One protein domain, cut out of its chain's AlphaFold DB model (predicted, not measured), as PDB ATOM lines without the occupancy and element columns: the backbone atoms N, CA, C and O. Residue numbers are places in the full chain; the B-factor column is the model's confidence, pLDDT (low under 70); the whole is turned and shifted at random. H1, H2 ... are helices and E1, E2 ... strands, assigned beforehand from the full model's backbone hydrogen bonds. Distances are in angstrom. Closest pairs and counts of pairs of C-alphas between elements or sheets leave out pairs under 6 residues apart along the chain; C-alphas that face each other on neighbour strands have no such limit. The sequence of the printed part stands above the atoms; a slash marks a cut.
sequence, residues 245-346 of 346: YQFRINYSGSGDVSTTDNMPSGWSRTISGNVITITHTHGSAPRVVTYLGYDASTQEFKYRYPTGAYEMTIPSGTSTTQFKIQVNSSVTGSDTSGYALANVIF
ATOM      1  N   TYR A 245     -53.953  12.866 -45.575       92.94
ATOM      2  CA  TYR A 245     -52.764  13.540 -46.081       92.94
ATOM      3  C   TYR A 245     -51.516  12.762 -45.689       92.94
ATOM      4  O   TYR A 245     -51.476  12.152 -44.623       92.94
ATOM      5  N   GLN A 246     -50.481  12.820 -46.523       95.62
ATOM      6  CA  GLN A 246     -49.194  12.195 -46.245       95.62
ATOM      7  C   GLN A 246     -48.054  13.181 -46.505       95.62
ATOM      8  O   GLN A 246     -48.103  13.935 -47.473       95.62
ATOM      9  N   PHE A 247     -47.032  13.158 -45.654       97.44
ATOM     10  CA  PHE A 247     -45.753  13.835 -45.884       97.44
ATOM     11  C   PHE A 247     -44.598  13.005 -45.323       97.44
ATOM     12  O   PHE A 247     -44.801  12.081 -44.530       97.44
ATOM     13  N   ARG A 248     -43.371  13.322 -45.735       97.75
ATOM     14  CA  ARG A 248     -42.162  12.593 -45.344       97.75
ATOM     15  C   ARG A 248     -41.406  13.336 -44.246       97.75
ATOM     16  O   ARG A 248     -41.242  14.550 -44.319       97.75
ATOM     17  N   ILE A 249     -40.909  12.593 -43.261       98.06
ATOM     18  CA  ILE A 249     -40.015  13.058 -42.194       98.06
ATOM     19  C   ILE A 249     -38.675  12.351 -42.379       98.06
ATOM     20  O   ILE A 249     -38.638  11.123 -42.381       98.06
ATOM     21  N   ASN A 250     -37.589  13.103 -42.536       97.62
ATOM     22  CA  ASN A 250     -36.238  12.553 -42.639       97.62
ATOM     23  C   ASN A 250     -35.504  12.684 -41.312       97.62
ATOM     24  O   ASN A 250     -35.600  13.720 -40.645       97.62
ATOM     25  N   TYR A 251     -34.713  11.670 -40.980       97.94
ATOM     26  CA  TYR A 251     -33.917  11.638 -39.760       97.94
ATOM     27  C   TYR A 251     -32.436  11.872 -40.044       97.94
ATOM     28  O   TYR A 251     -31.938  11.595 -41.132       97.94
ATOM     29  N   SER A 252     -31.724  12.410 -39.060       96.38
ATOM     30  CA  SER A 252     -30.269  12.548 -39.077       96.38
ATOM     31  C   SER A 252     -29.581  11.223 -38.714       96.38
ATOM     32  O   SER A 252     -30.228  10.247 -38.318       96.38
ATOM     33  N   GLY A 253     -28.245  11.197 -38.762       93.25
ATOM     34  CA  GLY A 253     -27.446  10.062 -38.281       93.25
ATOM     35  C   GLY A 253     -27.624   9.733 -36.792       93.25
ATOM     36  O   GLY A 253     -27.351   8.603 -36.397       93.25
ATOM     37  N   SER A 254     -28.128  10.671 -35.980       93.62
ATOM     38  CA  SER A 254     -28.498  10.441 -34.573       93.62
ATOM     39  C   SER A 254     -29.949   9.981 -34.389       93.62
ATOM     40  O   SER A 254     -30.348   9.667 -33.272       93.62
ATOM     41  N   GLY A 255     -30.739   9.912 -35.465       93.62
ATOM     42  CA  GLY A 255     -32.163   9.575 -35.408       93.62
ATOM     43  C   GLY A 255     -33.076  10.756 -35.073       93.62
ATOM     44  O   GLY A 255     -34.288  10.569 -34.967       93.62
ATOM     45  N   ASP A 256     -32.522  11.962 -34.937       97.12
ATOM     46  CA  ASP A 256     -33.291  13.185 -34.701       97.12
ATOM     47  C   ASP A 256     -33.939  13.693 -35.992       97.12
ATOM     48  O   ASP A 256     -33.460  13.421 -37.095       97.12
ATOM     49  N   VAL A 257     -35.029  14.448 -35.869       97.25
ATOM     50  CA  VAL A 257     -35.701  15.061 -37.022       97.25
ATOM     51  C   VAL A 257     -34.748  16.025 -37.731       97.25
ATOM     52  O   VAL A 257     -34.231  16.963 -37.129       97.25
ATOM     53  N   SER A 258     -34.558  15.815 -39.033       96.12
ATOM     54  CA  SER A 258     -33.711  16.650 -39.887       96.12
ATOM     55  C   SER A 258     -34.553  17.573 -40.767       96.12
ATOM     56  O   SER A 258     -34.500  18.797 -40.644       96.12
ATOM     57  N   THR A 259     -35.379  16.995 -41.641       96.50
ATOM     58  CA  THR A 259     -36.187  17.741 -42.615       96.50
ATOM     59  C   THR A 259     -37.546  17.088 -42.828       96.50
ATOM     60  O   THR A 259     -37.803  15.965 -42.395       96.50
ATOM     61  N   THR A 260     -38.429  17.811 -43.514       96.69
ATOM     62  CA  THR A 260     -39.690  17.273 -44.032       96.69
ATOM     63  C   THR A 260     -39.824  17.595 -45.509       96.69
ATOM     64  O   THR A 260     -39.548  18.730 -45.921       96.69
ATOM     65  N   ASP A 261     -40.312  16.613 -46.260       96.44
ATOM     66  CA  ASP A 261     -40.540  16.687 -47.702       96.44
ATOM     67  C   ASP A 261     -41.996  16.340 -48.033       96.44
ATOM     68  O   ASP A 261     -42.710  15.740 -47.226       96.44
ATOM     69  N   ASN A 262     -42.435  16.713 -49.239       95.38
ATOM     70  CA  ASN A 262     -43.770  16.399 -49.763       95.38
ATOM     71  C   ASN A 262     -44.921  16.876 -48.858       95.38
ATOM     72  O   ASN A 262     -45.914  16.177 -48.690       95.38
ATOM     73  N   MET A 263     -44.795  18.071 -48.275       95.94
ATOM     74  CA  MET A 263     -45.888  18.665 -47.502       95.94
ATOM     75  C   MET A 263     -47.137  18.857 -48.379       95.94
ATOM     76  O   MET A 263     -46.999  19.300 -49.526       95.94
ATOM     77  N   PRO A 264     -48.348  18.582 -47.856       94.81
ATOM     78  CA  PRO A 264     -49.586  18.881 -48.559       94.81
ATOM     79  C   PRO A 264     -49.673  20.354 -48.962       94.81
ATOM     80  O   PRO A 264     -49.145  21.239 -48.285       94.81
ATOM     81  N   SER A 265     -50.370  20.626 -50.066       93.50
ATOM     82  CA  SER A 265     -50.544  21.995 -50.558       93.50
ATOM     83  C   SER A 265     -51.174  22.896 -49.489       93.50
ATOM     84  O   SER A 265     -52.146  22.521 -48.832       93.50
ATOM     85  N   GLY A 266     -50.603  24.087 -49.300       92.94
ATOM     86  CA  GLY A 266     -51.042  25.053 -48.289       92.94
ATOM     87  C   GLY A 266     -50.595  24.745 -46.856       92.94
ATOM     88  O   GLY A 266     -50.822  25.572 -45.975       92.94
ATOM     89  N   TRP A 267     -49.945  23.605 -46.602       96.44
ATOM     90  CA  TRP A 267     -49.402  23.296 -45.282       96.44
ATOM     91  C   TRP A 267     -47.989  23.855 -45.121       96.44
ATOM     92  O   TRP A 267     -47.190  23.892 -46.056       96.44
ATOM     93  N   SER A 268     -47.655  24.252 -43.898       96.12
ATOM     94  CA  SER A 268     -46.314  24.692 -43.518       96.12
ATOM     95  C   SER A 268     -45.870  24.024 -42.221       96.12
ATOM     96  O   SER A 268     -46.660  23.381 -41.526       96.12
ATOM     97  N   ARG A 269     -44.575  24.119 -41.913       96.88
ATOM     98  CA  ARG A 269     -43.989  23.455 -40.747       96.88
ATOM     99  C   ARG A 269     -42.812  24.206 -40.154       96.88
ATOM    100  O   ARG A 269     -42.048  24.833 -40.891       96.88
ATOM    101  N   THR A 270     -42.635  24.055 -38.848       97.25
ATOM    102  CA  THR A 270     -41.436  24.454 -38.102       97.25
ATOM    103  C   THR A 270     -40.908  23.265 -37.302       97.25
ATOM    104  O   THR A 270     -41.682  22.484 -36.748       97.25
ATOM    105  N   ILE A 271     -39.584  23.107 -37.268       96.88
ATOM    106  CA  ILE A 271     -38.900  22.019 -36.558       96.88
ATOM    107  C   ILE A 271     -38.099  22.644 -35.417       96.88
ATOM    108  O   ILE A 271     -37.318  23.567 -35.644       96.88
ATOM    109  N   SER A 272     -38.306  22.155 -34.196       96.25
ATOM    110  CA  SER A 272     -37.558  22.562 -33.002       96.25
ATOM    111  C   SER A 272     -37.154  21.312 -32.227       96.25
ATOM    112  O   SER A 272     -37.960  20.740 -31.491       96.25
ATOM    113  N   GLY A 273     -35.913  20.861 -32.428       94.56
ATOM    114  CA  GLY A 273     -35.479  19.534 -31.990       94.56
ATOM    115  C   GLY A 273     -36.332  18.445 -32.647       94.56
ATOM    116  O   GLY A 273     -36.590  18.491 -33.844       94.56
ATOM    117  N   ASN A 274     -36.837  17.514 -31.841       96.06
ATOM    118  CA  ASN A 274     -37.678  16.398 -32.289       96.06
ATOM    119  C   ASN A 274     -39.182  16.719 -32.334       96.06
ATOM    120  O   ASN A 274     -40.009  15.813 -32.407       96.06
ATOM    121  N   VAL A 275     -39.551  18.002 -32.279       97.31
ATOM    122  CA  VAL A 275     -40.942  18.457 -32.388       97.31
ATOM    123  C   VAL A 275     -41.150  19.151 -33.728       97.31
ATOM    124  O   VAL A 275     -40.505  20.160 -34.024       97.31
ATOM    125  N   ILE A 276     -42.100  18.641 -34.508       97.81
ATOM    126  CA  ILE A 276     -42.561  19.256 -35.753       97.81
ATOM    127  C   ILE A 276     -43.909  19.909 -35.469       97.81
ATOM    128  O   ILE A 276     -44.873  19.223 -35.136       97.81
ATOM    129  N   THR A 277     -43.983  21.232 -35.591       97.56
ATOM    130  CA  THR A 277     -45.254  21.966 -35.559       97.56
ATOM    131  C   THR A 277     -45.736  22.148 -36.986       97.56
ATOM    132  O   THR A 277     -45.019  22.713 -37.810       97.56
ATOM    133  N   ILE A 278     -46.941  21.675 -37.277       98.12
ATOM    134  CA  ILE A 278     -47.547  21.721 -38.605       98.12
ATOM    135  C   ILE A 278     -48.696  22.717 -38.575       98.12
ATOM    136  O   ILE A 278     -49.542  22.655 -37.687       98.12
ATOM    137  N   THR A 279     -48.719  23.624 -39.550       97.25
ATOM    138  CA  THR A 279     -49.858  24.506 -39.826       97.25
ATOM    139  C   THR A 279     -50.550  24.024 -41.094       97.25
ATOM    140  O   THR A 279     -49.892  23.856 -42.119       97.25
ATOM    141  N   HIS A 280     -51.859  23.793 -41.030       95.12
ATOM    142  CA  HIS A 280     -52.667  23.227 -42.109       95.12
ATOM    143  C   HIS A 280     -53.912  24.069 -42.399       95.12
ATOM    144  O   HIS A 280     -54.347  24.891 -41.593       95.12
ATOM    145  N   THR A 281     -54.521  23.819 -43.557       93.00
ATOM    146  CA  THR A 281     -55.688  24.556 -44.068       93.00
ATOM    147  C   THR A 281     -57.021  23.816 -43.901       93.00
ATOM    148  O   THR A 281     -58.050  24.349 -44.294       93.00
ATOM    149  N   HIS A 282     -57.028  22.614 -43.303       88.12
ATOM    150  CA  HIS A 282     -58.235  21.772 -43.189       88.12
ATOM    151  C   HIS A 282     -59.365  22.365 -42.315       88.12
ATOM    152  O   HIS A 282     -60.533  22.062 -42.529       88.12
ATOM    153  N   GLY A 283     -59.052  23.213 -41.326       86.94
ATOM    154  CA  GLY A 283     -60.073  23.884 -40.505       86.94
ATOM    155  C   GLY A 283     -60.690  23.033 -39.385       86.94
ATOM    156  O   GLY A 283     -61.610  23.492 -38.710       86.94
ATOM    157  N   SER A 284     -60.174  21.828 -39.133       89.06
ATOM    158  CA  SER A 284     -60.534  20.975 -37.992       89.06
ATOM    159  C   SER A 284     -59.289  20.329 -37.386       89.06
ATOM    160  O   SER A 284     -58.249  20.255 -38.034       89.06
ATOM    161  N   ALA A 285     -59.381  19.867 -36.140       91.06
ATOM    162  CA  ALA A 285     -58.291  19.129 -35.509       91.06
ATOM    163  C   ALA A 285     -58.067  17.770 -36.204       91.06
ATOM    164  O   ALA A 285     -59.055  17.114 -36.554       91.06
ATOM    165  N   PRO A 286     -56.813  17.309 -36.371       92.94
ATOM    166  CA  PRO A 286     -56.555  15.961 -36.863       92.94
ATOM    167  C   PRO A 286     -57.091  14.928 -35.867       92.94
ATOM    168  O   PRO A 286     -56.941  15.074 -34.652       92.94
ATOM    169  N   ARG A 287     -57.698  13.862 -36.385       90.62
ATOM    170  CA  ARG A 287     -58.217  12.752 -35.575       90.62
ATOM    171  C   ARG A 287     -57.150  11.712 -35.294       90.62
ATOM    172  O   ARG A 287     -57.109  11.152 -34.202       90.62
ATOM    173  N   VAL A 288     -56.316  11.429 -36.292       92.31
ATOM    174  CA  VAL A 288     -55.310  10.369 -36.235       92.31
ATOM    175  C   VAL A 288     -54.054  10.819 -36.964       92.31
ATOM    176  O   VAL A 288     -54.127  11.341 -38.076       92.31
ATOM    177  N   VAL A 289     -52.900  10.545 -36.353       95.44
ATOM    178  CA  VAL A 289     -51.605  10.544 -37.033       95.44
ATOM    179  C   VAL A 289     -50.978   9.167 -36.887       95.44
ATOM    180  O   VAL A 289     -50.942   8.605 -35.792       95.44
ATOM    181  N   THR A 290     -50.474   8.630 -37.990       97.00
ATOM    182  CA  THR A 290     -49.708   7.383 -38.012       97.00
ATOM    183  C   THR A 290     -48.400   7.598 -38.747       97.00
ATOM    184  O   THR A 290     -48.252   8.530 -39.539       97.00
ATOM    185  N   TYR A 291     -47.445   6.721 -38.484       97.69
ATOM    186  CA  TYR A 291     -46.135   6.751 -39.107       97.69
ATOM    187  C   TYR A 291     -45.866   5.410 -39.774       97.69
ATOM    188  O   TYR A 291     -46.154   4.356 -39.210       97.69
ATOM    189  N   LEU A 292     -45.292   5.461 -40.966       98.00
ATOM    190  CA  LEU A 292     -44.723   4.317 -41.660       98.00
ATOM    191  C   LEU A 292     -43.218   4.559 -41.744       98.00
ATOM    192  O   LEU A 292     -42.756   5.259 -42.647       98.00
ATOM    193  N   GLY A 293     -42.465   4.061 -40.765       97.31
ATOM    194  CA  GLY A 293     -41.008   4.188 -40.734       97.31
ATOM    195  C   GLY A 293     -40.356   3.197 -41.681       97.31
ATOM    196  O   GLY A 293     -40.645   2.007 -41.600       97.31
ATOM    197  N   TYR A 294     -39.505   3.679 -42.582       97.50
ATOM    198  CA  TYR A 294     -38.783   2.818 -43.510       97.50
ATOM    199  C   TYR A 294     -37.569   2.192 -42.820       97.50
ATOM    200  O   TYR A 294     -36.730   2.919 -42.271       97.50
ATOM    201  N   ASP A 295     -37.502   0.864 -42.866       95.69
ATOM    202  CA  ASP A 295     -36.343   0.051 -42.509       95.69
ATOM    203  C   ASP A 295     -35.635  -0.358 -43.806       95.69
ATOM    204  O   ASP A 295     -36.160  -1.135 -44.604       95.69
ATOM    205  N   ALA A 296     -34.453   0.194 -44.045       91.88
ATOM    206  CA  ALA A 296     -33.648  -0.056 -45.230       91.88
ATOM    207  C   ALA A 296     -33.013  -1.454 -45.227       91.88
ATOM    208  O   ALA A 296     -32.651  -1.952 -46.295       91.88
ATOM    209  N   SER A 297     -32.884  -2.097 -44.061       91.06
ATOM    210  CA  SER A 297     -32.329  -3.448 -43.950       91.06
ATOM    211  C   SER A 297     -33.329  -4.511 -44.402       91.06
ATOM    212  O   SER A 297     -32.950  -5.434 -45.126       91.06
ATOM    213  N   THR A 298     -34.608  -4.357 -44.042       92.19
ATOM    214  CA  THR A 298     -35.683  -5.275 -44.457       92.19
ATOM    215  C   THR A 298     -36.480  -4.775 -45.661       92.19
ATOM    216  O   THR A 298     -37.209  -5.555 -46.264       92.19
ATOM    217  N   GLN A 299     -36.299  -3.512 -46.062       94.19
ATOM    218  CA  GLN A 299     -37.070  -2.821 -47.106       94.19
ATOM    219  C   GLN A 299     -38.576  -2.752 -46.801       94.19
ATOM    220  O   GLN A 299     -39.407  -2.731 -47.712       94.19
ATOM    221  N   GLU A 300     -38.934  -2.685 -45.521       95.06
ATOM    222  CA  GLU A 300     -40.320  -2.671 -45.052       95.06
ATOM    223  C   GLU A 300     -40.684  -1.346 -44.378       95.06
ATOM    224  O   GLU A 300     -39.838  -0.620 -43.853       95.06
ATOM    225  N   PHE A 301     -41.985  -1.055 -44.347       97.25
ATOM    226  CA  PHE A 301     -42.535   0.024 -43.537       97.25
ATOM    227  C   PHE A 301     -43.068  -0.512 -42.211       97.25
ATOM    228  O   PHE A 301     -43.981  -1.338 -42.176       97.25
ATOM    229  N   LYS A 302     -42.557   0.019 -41.100       96.81
ATOM    230  CA  LYS A 302     -43.060  -0.271 -39.757       96.81
ATOM    231  C   LYS A 302     -44.167   0.714 -39.404       96.81
ATOM    232  O   LYS A 302     -43.920   1.912 -39.273       96.81
ATOM    233  N   TYR A 303     -45.379   0.199 -39.219       97.19
ATOM    234  CA  TYR A 303     -46.510   0.996 -38.749       97.19
ATOM    235  C   TYR A 303     -46.348   1.365 -37.272       97.19
ATOM    236  O   TYR A 303     -46.160   0.498 -36.415       97.19
ATOM    237  N   ARG A 304     -46.443   2.660 -36.974       96.81
ATOM    238  CA  ARG A 304     -46.349   3.245 -35.633       96.81
ATOM    239  C   ARG A 304     -47.362   4.376 -35.468       96.81
ATOM    240  O   ARG A 304     -47.960   4.854 -36.430       96.81
ATOM    241  N   TYR A 305     -47.553   4.806 -34.230       95.81
ATOM    242  CA  TYR A 305     -48.460   5.885 -33.849       95.81
ATOM    243  C   TYR A 305     -47.875   6.644 -32.644       95.81
ATOM    244  O   TYR A 305     -46.971   6.117 -31.986       95.81
ATOM    245  N   PRO A 306     -48.330   7.881 -32.367       95.25
ATOM    246  CA  PRO A 306     -47.905   8.639 -31.191       95.25
ATOM    247  C   PRO A 306     -48.044   7.839 -29.890       95.25
ATOM    248  O   PRO A 306     -48.995   7.083 -29.711       95.25
ATOM    249  N   THR A 307     -47.111   8.024 -28.960       92.56
ATOM    250  CA  THR A 307     -47.106   7.347 -27.650       92.56
ATOM    251  C   THR A 307     -47.145   8.383 -26.528       92.56
ATOM    252  O   THR A 307     -46.904   9.556 -26.783       92.56
ATOM    253  N   GLY A 308     -47.387   7.975 -25.278       88.56
ATOM    254  CA  GLY A 308     -47.460   8.922 -24.150       88.56
ATOM    255  C   GLY A 308     -46.179   9.734 -23.890       88.56
ATOM    256  O   GLY A 308     -46.240  10.778 -23.263       88.56
ATOM    257  N   ALA A 309     -45.013   9.286 -24.374       89.94
ATOM    258  CA  ALA A 309     -43.760  10.051 -24.287       89.94
ATOM    259  C   ALA A 309     -43.441  10.851 -25.569       89.94
ATOM    260  O   ALA A 309     -42.540  11.688 -25.574       89.94
ATOM    261  N   TYR A 310     -44.155  10.567 -26.659       94.38
ATOM    262  CA  TYR A 310     -43.948  11.115 -27.999       94.38
ATOM    263  C   TYR A 310     -45.313  11.386 -28.623       94.38
ATOM    264  O   TYR A 310     -45.831  10.606 -29.430       94.38
ATOM    265  N   GLU A 311     -45.935  12.454 -28.139       94.25
ATOM    266  CA  GLU A 311     -47.349  12.722 -28.342       94.25
ATOM    267  C   GLU A 311     -47.614  13.478 -29.649       94.25
ATOM    268  O   GLU A 311     -46.780  14.237 -30.159       94.25
ATOM    269  N   MET A 312     -48.834  13.307 -30.162       95.62
ATOM    270  CA  MET A 312     -49.449  14.314 -31.013       95.62
ATOM    271  C   MET A 312     -50.193  15.282 -30.097       95.62
ATOM    272  O   MET A 312     -51.078  14.865 -29.354       95.62
ATOM    273  N   THR A 313     -49.866  16.567 -30.170       95.38
ATOM    274  CA  THR A 313     -50.551  17.599 -29.383       95.38
ATOM    275  C   THR A 313     -51.236  18.605 -30.291       95.38
ATOM    276  O   THR A 313     -50.705  19.008 -31.326       95.38
ATOM    277  N   ILE A 314     -52.437  19.023 -29.902       96.62
ATOM    278  CA  ILE A 314     -53.214  20.043 -30.606       96.62
ATOM    279  C   ILE A 314     -53.244  21.284 -29.708       96.62
ATOM    280  O   ILE A 314     -53.842  21.233 -28.630       96.62
ATOM    281  N   PRO A 315     -52.585  22.393 -30.088       94.12
ATOM    282  CA  PRO A 315     -52.604  23.606 -29.282       94.12
ATOM    283  C   PRO A 315     -54.023  24.182 -29.202       94.12
ATOM    284  O   PRO A 315     -54.666  24.390 -30.227       94.12
ATOM    285  N   SER A 316     -54.508  24.492 -27.998       92.62
ATOM    286  CA  SER A 316     -55.894  24.939 -27.784       92.62
ATOM    287  C   SER A 316     -56.254  26.235 -28.524       92.62
ATOM    288  O   SER A 316     -57.369  26.358 -29.019       92.62
ATOM    289  N   GLY A 317     -55.314  27.179 -28.649       92.31
ATOM    290  CA  GLY A 317     -55.528  28.458 -29.340       92.31
ATOM    291  C   GLY A 317     -55.536  28.380 -30.872       92.31
ATOM    292  O   GLY A 317     -55.970  29.324 -31.524       92.31
ATOM    293  N   THR A 318     -55.072  27.271 -31.454       94.12
ATOM    294  CA  THR A 318     -54.971  27.064 -32.913       94.12
ATOM    295  C   THR A 318     -55.431  25.659 -33.300       94.12
ATOM    296  O   THR A 318     -54.916  25.062 -34.241       94.12
ATOM    297  N   SER A 319     -56.395  25.104 -32.564       91.31
ATOM    298  CA  SER A 319     -56.766  23.684 -32.630       91.31
ATOM    299  C   SER A 319     -57.339  23.233 -33.975       91.31
ATOM    300  O   SER A 319     -57.325  22.048 -34.287       91.31
ATOM    301  N   THR A 320     -57.818  24.173 -34.789       93.44
ATOM    302  CA  THR A 320     -58.362  23.936 -36.134       93.44
ATOM    303  C   THR A 320     -57.343  24.133 -37.255       93.44
ATOM    304  O   THR A 320     -57.665  23.905 -38.420       93.44
ATOM    305  N   THR A 321     -56.134  24.600 -36.935       95.81
ATOM    306  CA  THR A 321     -55.124  24.996 -37.932       95.81
ATOM    307  C   THR A 321     -53.722  24.499 -37.619       95.81
ATOM    308  O   THR A 321     -52.858  24.580 -38.492       95.81
ATOM    309  N   GLN A 322     -53.459  23.987 -36.413       96.88
ATOM    310  CA  GLN A 322     -52.158  23.445 -36.047       96.88
ATOM    311  C   GLN A 322     -52.251  22.168 -35.222       96.88
ATOM    312  O   GLN A 322     -53.096  22.017 -34.341       96.88
ATOM    313  N   PHE A 323     -51.260  21.309 -35.429       97.56
ATOM    314  CA  PHE A 323     -50.923  20.218 -34.526       97.56
ATOM    315  C   PHE A 323     -49.405  20.061 -34.461       97.56
ATOM    316  O   PHE A 323     -48.665  20.552 -35.316       97.56
ATOM    317  N   LYS A 324     -48.930  19.389 -33.420       97.19
ATOM    318  CA  LYS A 324     -47.520  19.074 -33.227       97.19
ATOM    319  C   LYS A 324     -47.353  17.576 -33.118       97.19
ATOM    320  O   LYS A 324     -48.177  16.913 -32.494       97.19
ATOM    321  N   ILE A 325     -46.264  17.074 -33.675       97.50
ATOM    322  CA  ILE A 325     -45.828  15.694 -33.487       97.50
ATOM    323  C   ILE A 325     -44.424  15.697 -32.903       97.50
ATOM    324  O   ILE A 325     -43.529  16.368 -33.420       97.50
ATOM    325  N   GLN A 326     -44.243  14.969 -31.805       96.88
ATOM    326  CA  GLN A 326     -42.928  14.708 -31.238       96.88
ATOM    327  C   GLN A 326     -42.460  13.330 -31.703       96.88
ATOM    328  O   GLN A 326     -43.110  12.330 -31.412       96.88
ATOM    329  N   VAL A 327     -41.360  13.267 -32.451       96.62
ATOM    330  CA  VAL A 327     -40.919  12.043 -33.135       96.62
ATOM    331  C   VAL A 327     -39.401  11.953 -33.242       96.62
ATOM    332  O   VAL A 327     -38.702  12.957 -33.280       96.62
ATOM    333  N   ASN A 328     -38.895  10.729 -33.341       96.38
ATOM    334  CA  ASN A 328     -37.541  10.406 -33.781       96.38
ATOM    335  C   ASN A 328     -37.593   9.113 -34.619       96.38
ATOM    336  O   ASN A 328     -38.667   8.507 -34.782       96.38
ATOM    337  N   SER A 329     -36.454   8.683 -35.158       95.69
ATOM    338  CA  SER A 329     -36.392   7.491 -36.010       95.69
ATOM    339  C   SER A 329     -36.910   6.243 -35.284       95.69
ATOM    340  O   SER A 329     -37.752   5.526 -35.819       95.69
ATOM    341  N   SER A 330     -36.545   6.055 -34.011       94.25
ATOM    342  CA  SER A 330     -36.994   4.919 -33.192       94.25
ATOM    343  C   SER A 330     -38.516   4.880 -32.997       94.25
ATOM    344  O   SER A 330     -39.139   3.834 -33.188       94.25
ATOM    345  N   VAL A 331     -39.134   6.020 -32.680       94.25
ATOM    346  CA  VAL A 331     -40.584   6.141 -32.428       94.25
ATOM    347  C   VAL A 331     -41.394   5.867 -33.685       94.25
ATOM    348  O   VAL A 331     -42.439   5.221 -33.628       94.25
ATOM    349  N   THR A 332     -40.905   6.335 -34.830       96.12
ATOM    350  CA  THR A 332     -41.567   6.090 -36.116       96.12
ATOM    351  C   THR A 332     -41.207   4.744 -36.731       96.12
ATOM    352  O   THR A 332     -41.865   4.324 -37.675       96.12
ATOM    353  N   GLY A 333     -40.234   4.030 -36.160       94.12
ATOM    354  CA  GLY A 333     -39.780   2.729 -36.639       94.12
ATOM    355  C   GLY A 333     -38.874   2.803 -37.869       94.12
ATOM    356  O   GLY A 333     -38.766   1.807 -38.573       94.12
ATOM    357  N   SER A 334     -38.257   3.953 -38.136       96.44
ATOM    358  CA  SER A 334     -37.279   4.125 -39.212       96.44
ATOM    359  C   SER A 334     -35.841   3.964 -38.712       96.44
ATOM    360  O   SER A 334     -35.561   4.121 -37.521       96.44
ATOM    361  N   ASP A 335     -34.921   3.698 -39.633       95.06
ATOM    362  CA  ASP A 335     -33.484   3.723 -39.365       95.06
ATOM    363  C   ASP A 335     -32.961   5.136 -39.074       95.06
ATOM    364  O   ASP A 335     -33.552   6.159 -39.441       95.06
ATOM    365  N   THR A 336     -31.792   5.213 -38.436       93.25
ATOM    366  CA  THR A 336     -31.020   6.460 -38.398       93.25
ATOM    367  C   THR A 336     -30.575   6.829 -39.817       93.25
ATOM    368  O   THR A 336     -30.243   5.969 -40.628       93.25
ATOM    369  N   SER A 337     -30.602   8.118 -40.157       94.00
ATOM    370  CA  SER A 337     -30.506   8.622 -41.544       94.00
ATOM    371  C   SER A 337     -31.626   8.156 -42.495       94.00
ATOM    372  O   SER A 337     -31.544   8.398 -43.701       94.00
ATOM    373  N   GLY A 338     -32.662   7.485 -41.978       94.62
ATOM    374  CA  GLY A 338     -33.818   7.013 -42.734       94.62
ATOM    375  C   GLY A 338     -34.939   8.048 -42.846       94.62
ATOM    376  O   GLY A 338     -34.746   9.256 -42.659       94.62
ATOM    377  N   TYR A 339     -36.144   7.570 -43.156       97.75
ATOM    378  CA  TYR A 339     -37.342   8.397 -43.238       97.75
ATOM    379  C   TYR A 339     -38.603   7.658 -42.783       97.75
ATOM    380  O   TYR A 339     -38.713   6.438 -42.886       97.75
ATOM    381  N   ALA A 340     -39.596   8.423 -42.341       98.00
ATOM    382  CA  ALA A 340     -40.945   7.933 -42.097       98.00
ATOM    383  C   ALA A 340     -41.969   8.714 -42.922       98.00
ATOM    384  O   ALA A 340     -41.825   9.922 -43.125       98.00
ATOM    385  N   LEU A 341     -43.023   8.036 -43.371       98.06
ATOM    386  CA  LEU A 341     -44.202   8.681 -43.944       98.06
ATOM    387  C   LEU A 341     -45.208   8.927 -42.825       98.06
ATOM    388  O   LEU A 341     -45.688   7.980 -42.201       98.06
ATOM    389  N   ALA A 342     -45.512  10.189 -42.557       97.56
ATOM    390  CA  ALA A 342     -46.552  10.576 -41.622       97.56
ATOM    391  C   ALA A 342     -47.881  10.678 -42.369       97.56
ATOM    392  O   ALA A 342     -47.992  11.459 -43.313       97.56
ATOM    393  N   ASN A 343     -48.874   9.902 -41.941       96.50
ATOM    394  CA  ASN A 343     -50.237   9.962 -42.458       96.50
ATOM    395  C   ASN A 343     -51.126  10.669 -41.442       96.50
ATOM    396  O   ASN A 343     -51.087  10.338 -40.257       96.50
ATOM    397  N   VAL A 344     -51.937  11.611 -41.904       95.38
ATOM    398  CA  VAL A 344     -52.818  12.432 -41.072       95.38
ATOM    399  C   VAL A 344     -54.235  12.325 -41.606       95.38
ATOM    400  O   VAL A 344     -54.452  12.544 -42.796       95.38
ATOM    401  N   ILE A 345     -55.184  12.001 -40.733       92.25
ATOM    402  CA  ILE A 345     -56.610  11.917 -41.062       92.25
ATOM    403  C   ILE A 345     -57.359  12.970 -40.249       92.25
ATOM    404  O   ILE A 345     -57.176  13.051 -39.028       92.25
ATOM    405  N   PHE A 346     -58.206  13.741 -40.924       89.19
ATOM    406  CA  PHE A 346     -59.139  14.697 -40.322       89.19
ATOM    407  C   PHE A 346     -60.579  14.178 -40.340       89.19
ATOM    408  O   PHE A 346     -60.921  13.436 -41.289       89.19
TER     409      PHE A 346
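Overview. This is residues 245 to 346 of the 346 residues of an uncharacterized protein of Euryarchaeota archaeon (UniProt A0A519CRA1). Two antiparallel sheets stand only partly face to face, as a loose sandwich: a strongly twisted wall of five strands, E2 - E1 - E8 - E5 - E6, and a smaller sheet, E3 - E4 - E7, near its E2 end. The short helix H1 sits over E8 of the wall. The printed part has 102 residues, in the order E1 E2 E3 E4 E5 E6 E7 H1 E8, and is mostly strand. It is compact, with a radius of gyration of the C-alphas of 12.8 A, yet elongated, spanning 40 by 23 by 22 A.

Along the chain. In the larger sheet, E2 is residues 257 to 261, E1 245 to 251 (20.0 A), E8 339 to 345 (19.7 A), E5 288 to 295 (22.5 A) and E6 300 to 304. The smaller sheet has E3 at 268 to 272, E4 at 275 to 279 and E7 at 322 to 326. H1 is residues 329 to 332. C-alpha 245 is at (-52.764, 13.540, -46.081) and C-alpha 345 at (-56.610, 11.917, -41.062).

Arrangement. Across the larger sheet, pairs within hydrogen-bond range include N 250 and O 259 of E1 and E2, 2.9 A, N 247 and O 342 of E1 and E8, 3.0 A, N 292 and O 341 of E5 and E8, 2.8 A, and N 293 and O 302 of E5 and E6, 3.0 A. H1 is on this sheet at a height of 6.9 A; the C-alphas of Thr 332 and Gly 293, the closest of H1 and E5, are 5.0 A apart. H1 is too short for an O i to N i+4 pair; its one O i to N i+3 pair is within range. In the smaller sheet, N 270 and O 277 of the hairpin E3 and E4 are 2.9 A apart, and N 278 and O 323 of E4 and E7 2.8 A. Between the sheets, the closest C-alphas of E2 and E3, Val 257 and Ile 271, are 7.7 A apart; E1 and E4 are apart.

Size, cuts and confidence. The C-alphas farthest apart, of Ser 297 and Gly 317, are 42.1 A apart. The link E6 to E7, residues 305 to 321, is long; its residues 312 to 313 pair antiparallel with 324 to 325 of E7. The printed part has no cut, and no printed residue is under 70 in pLDDT.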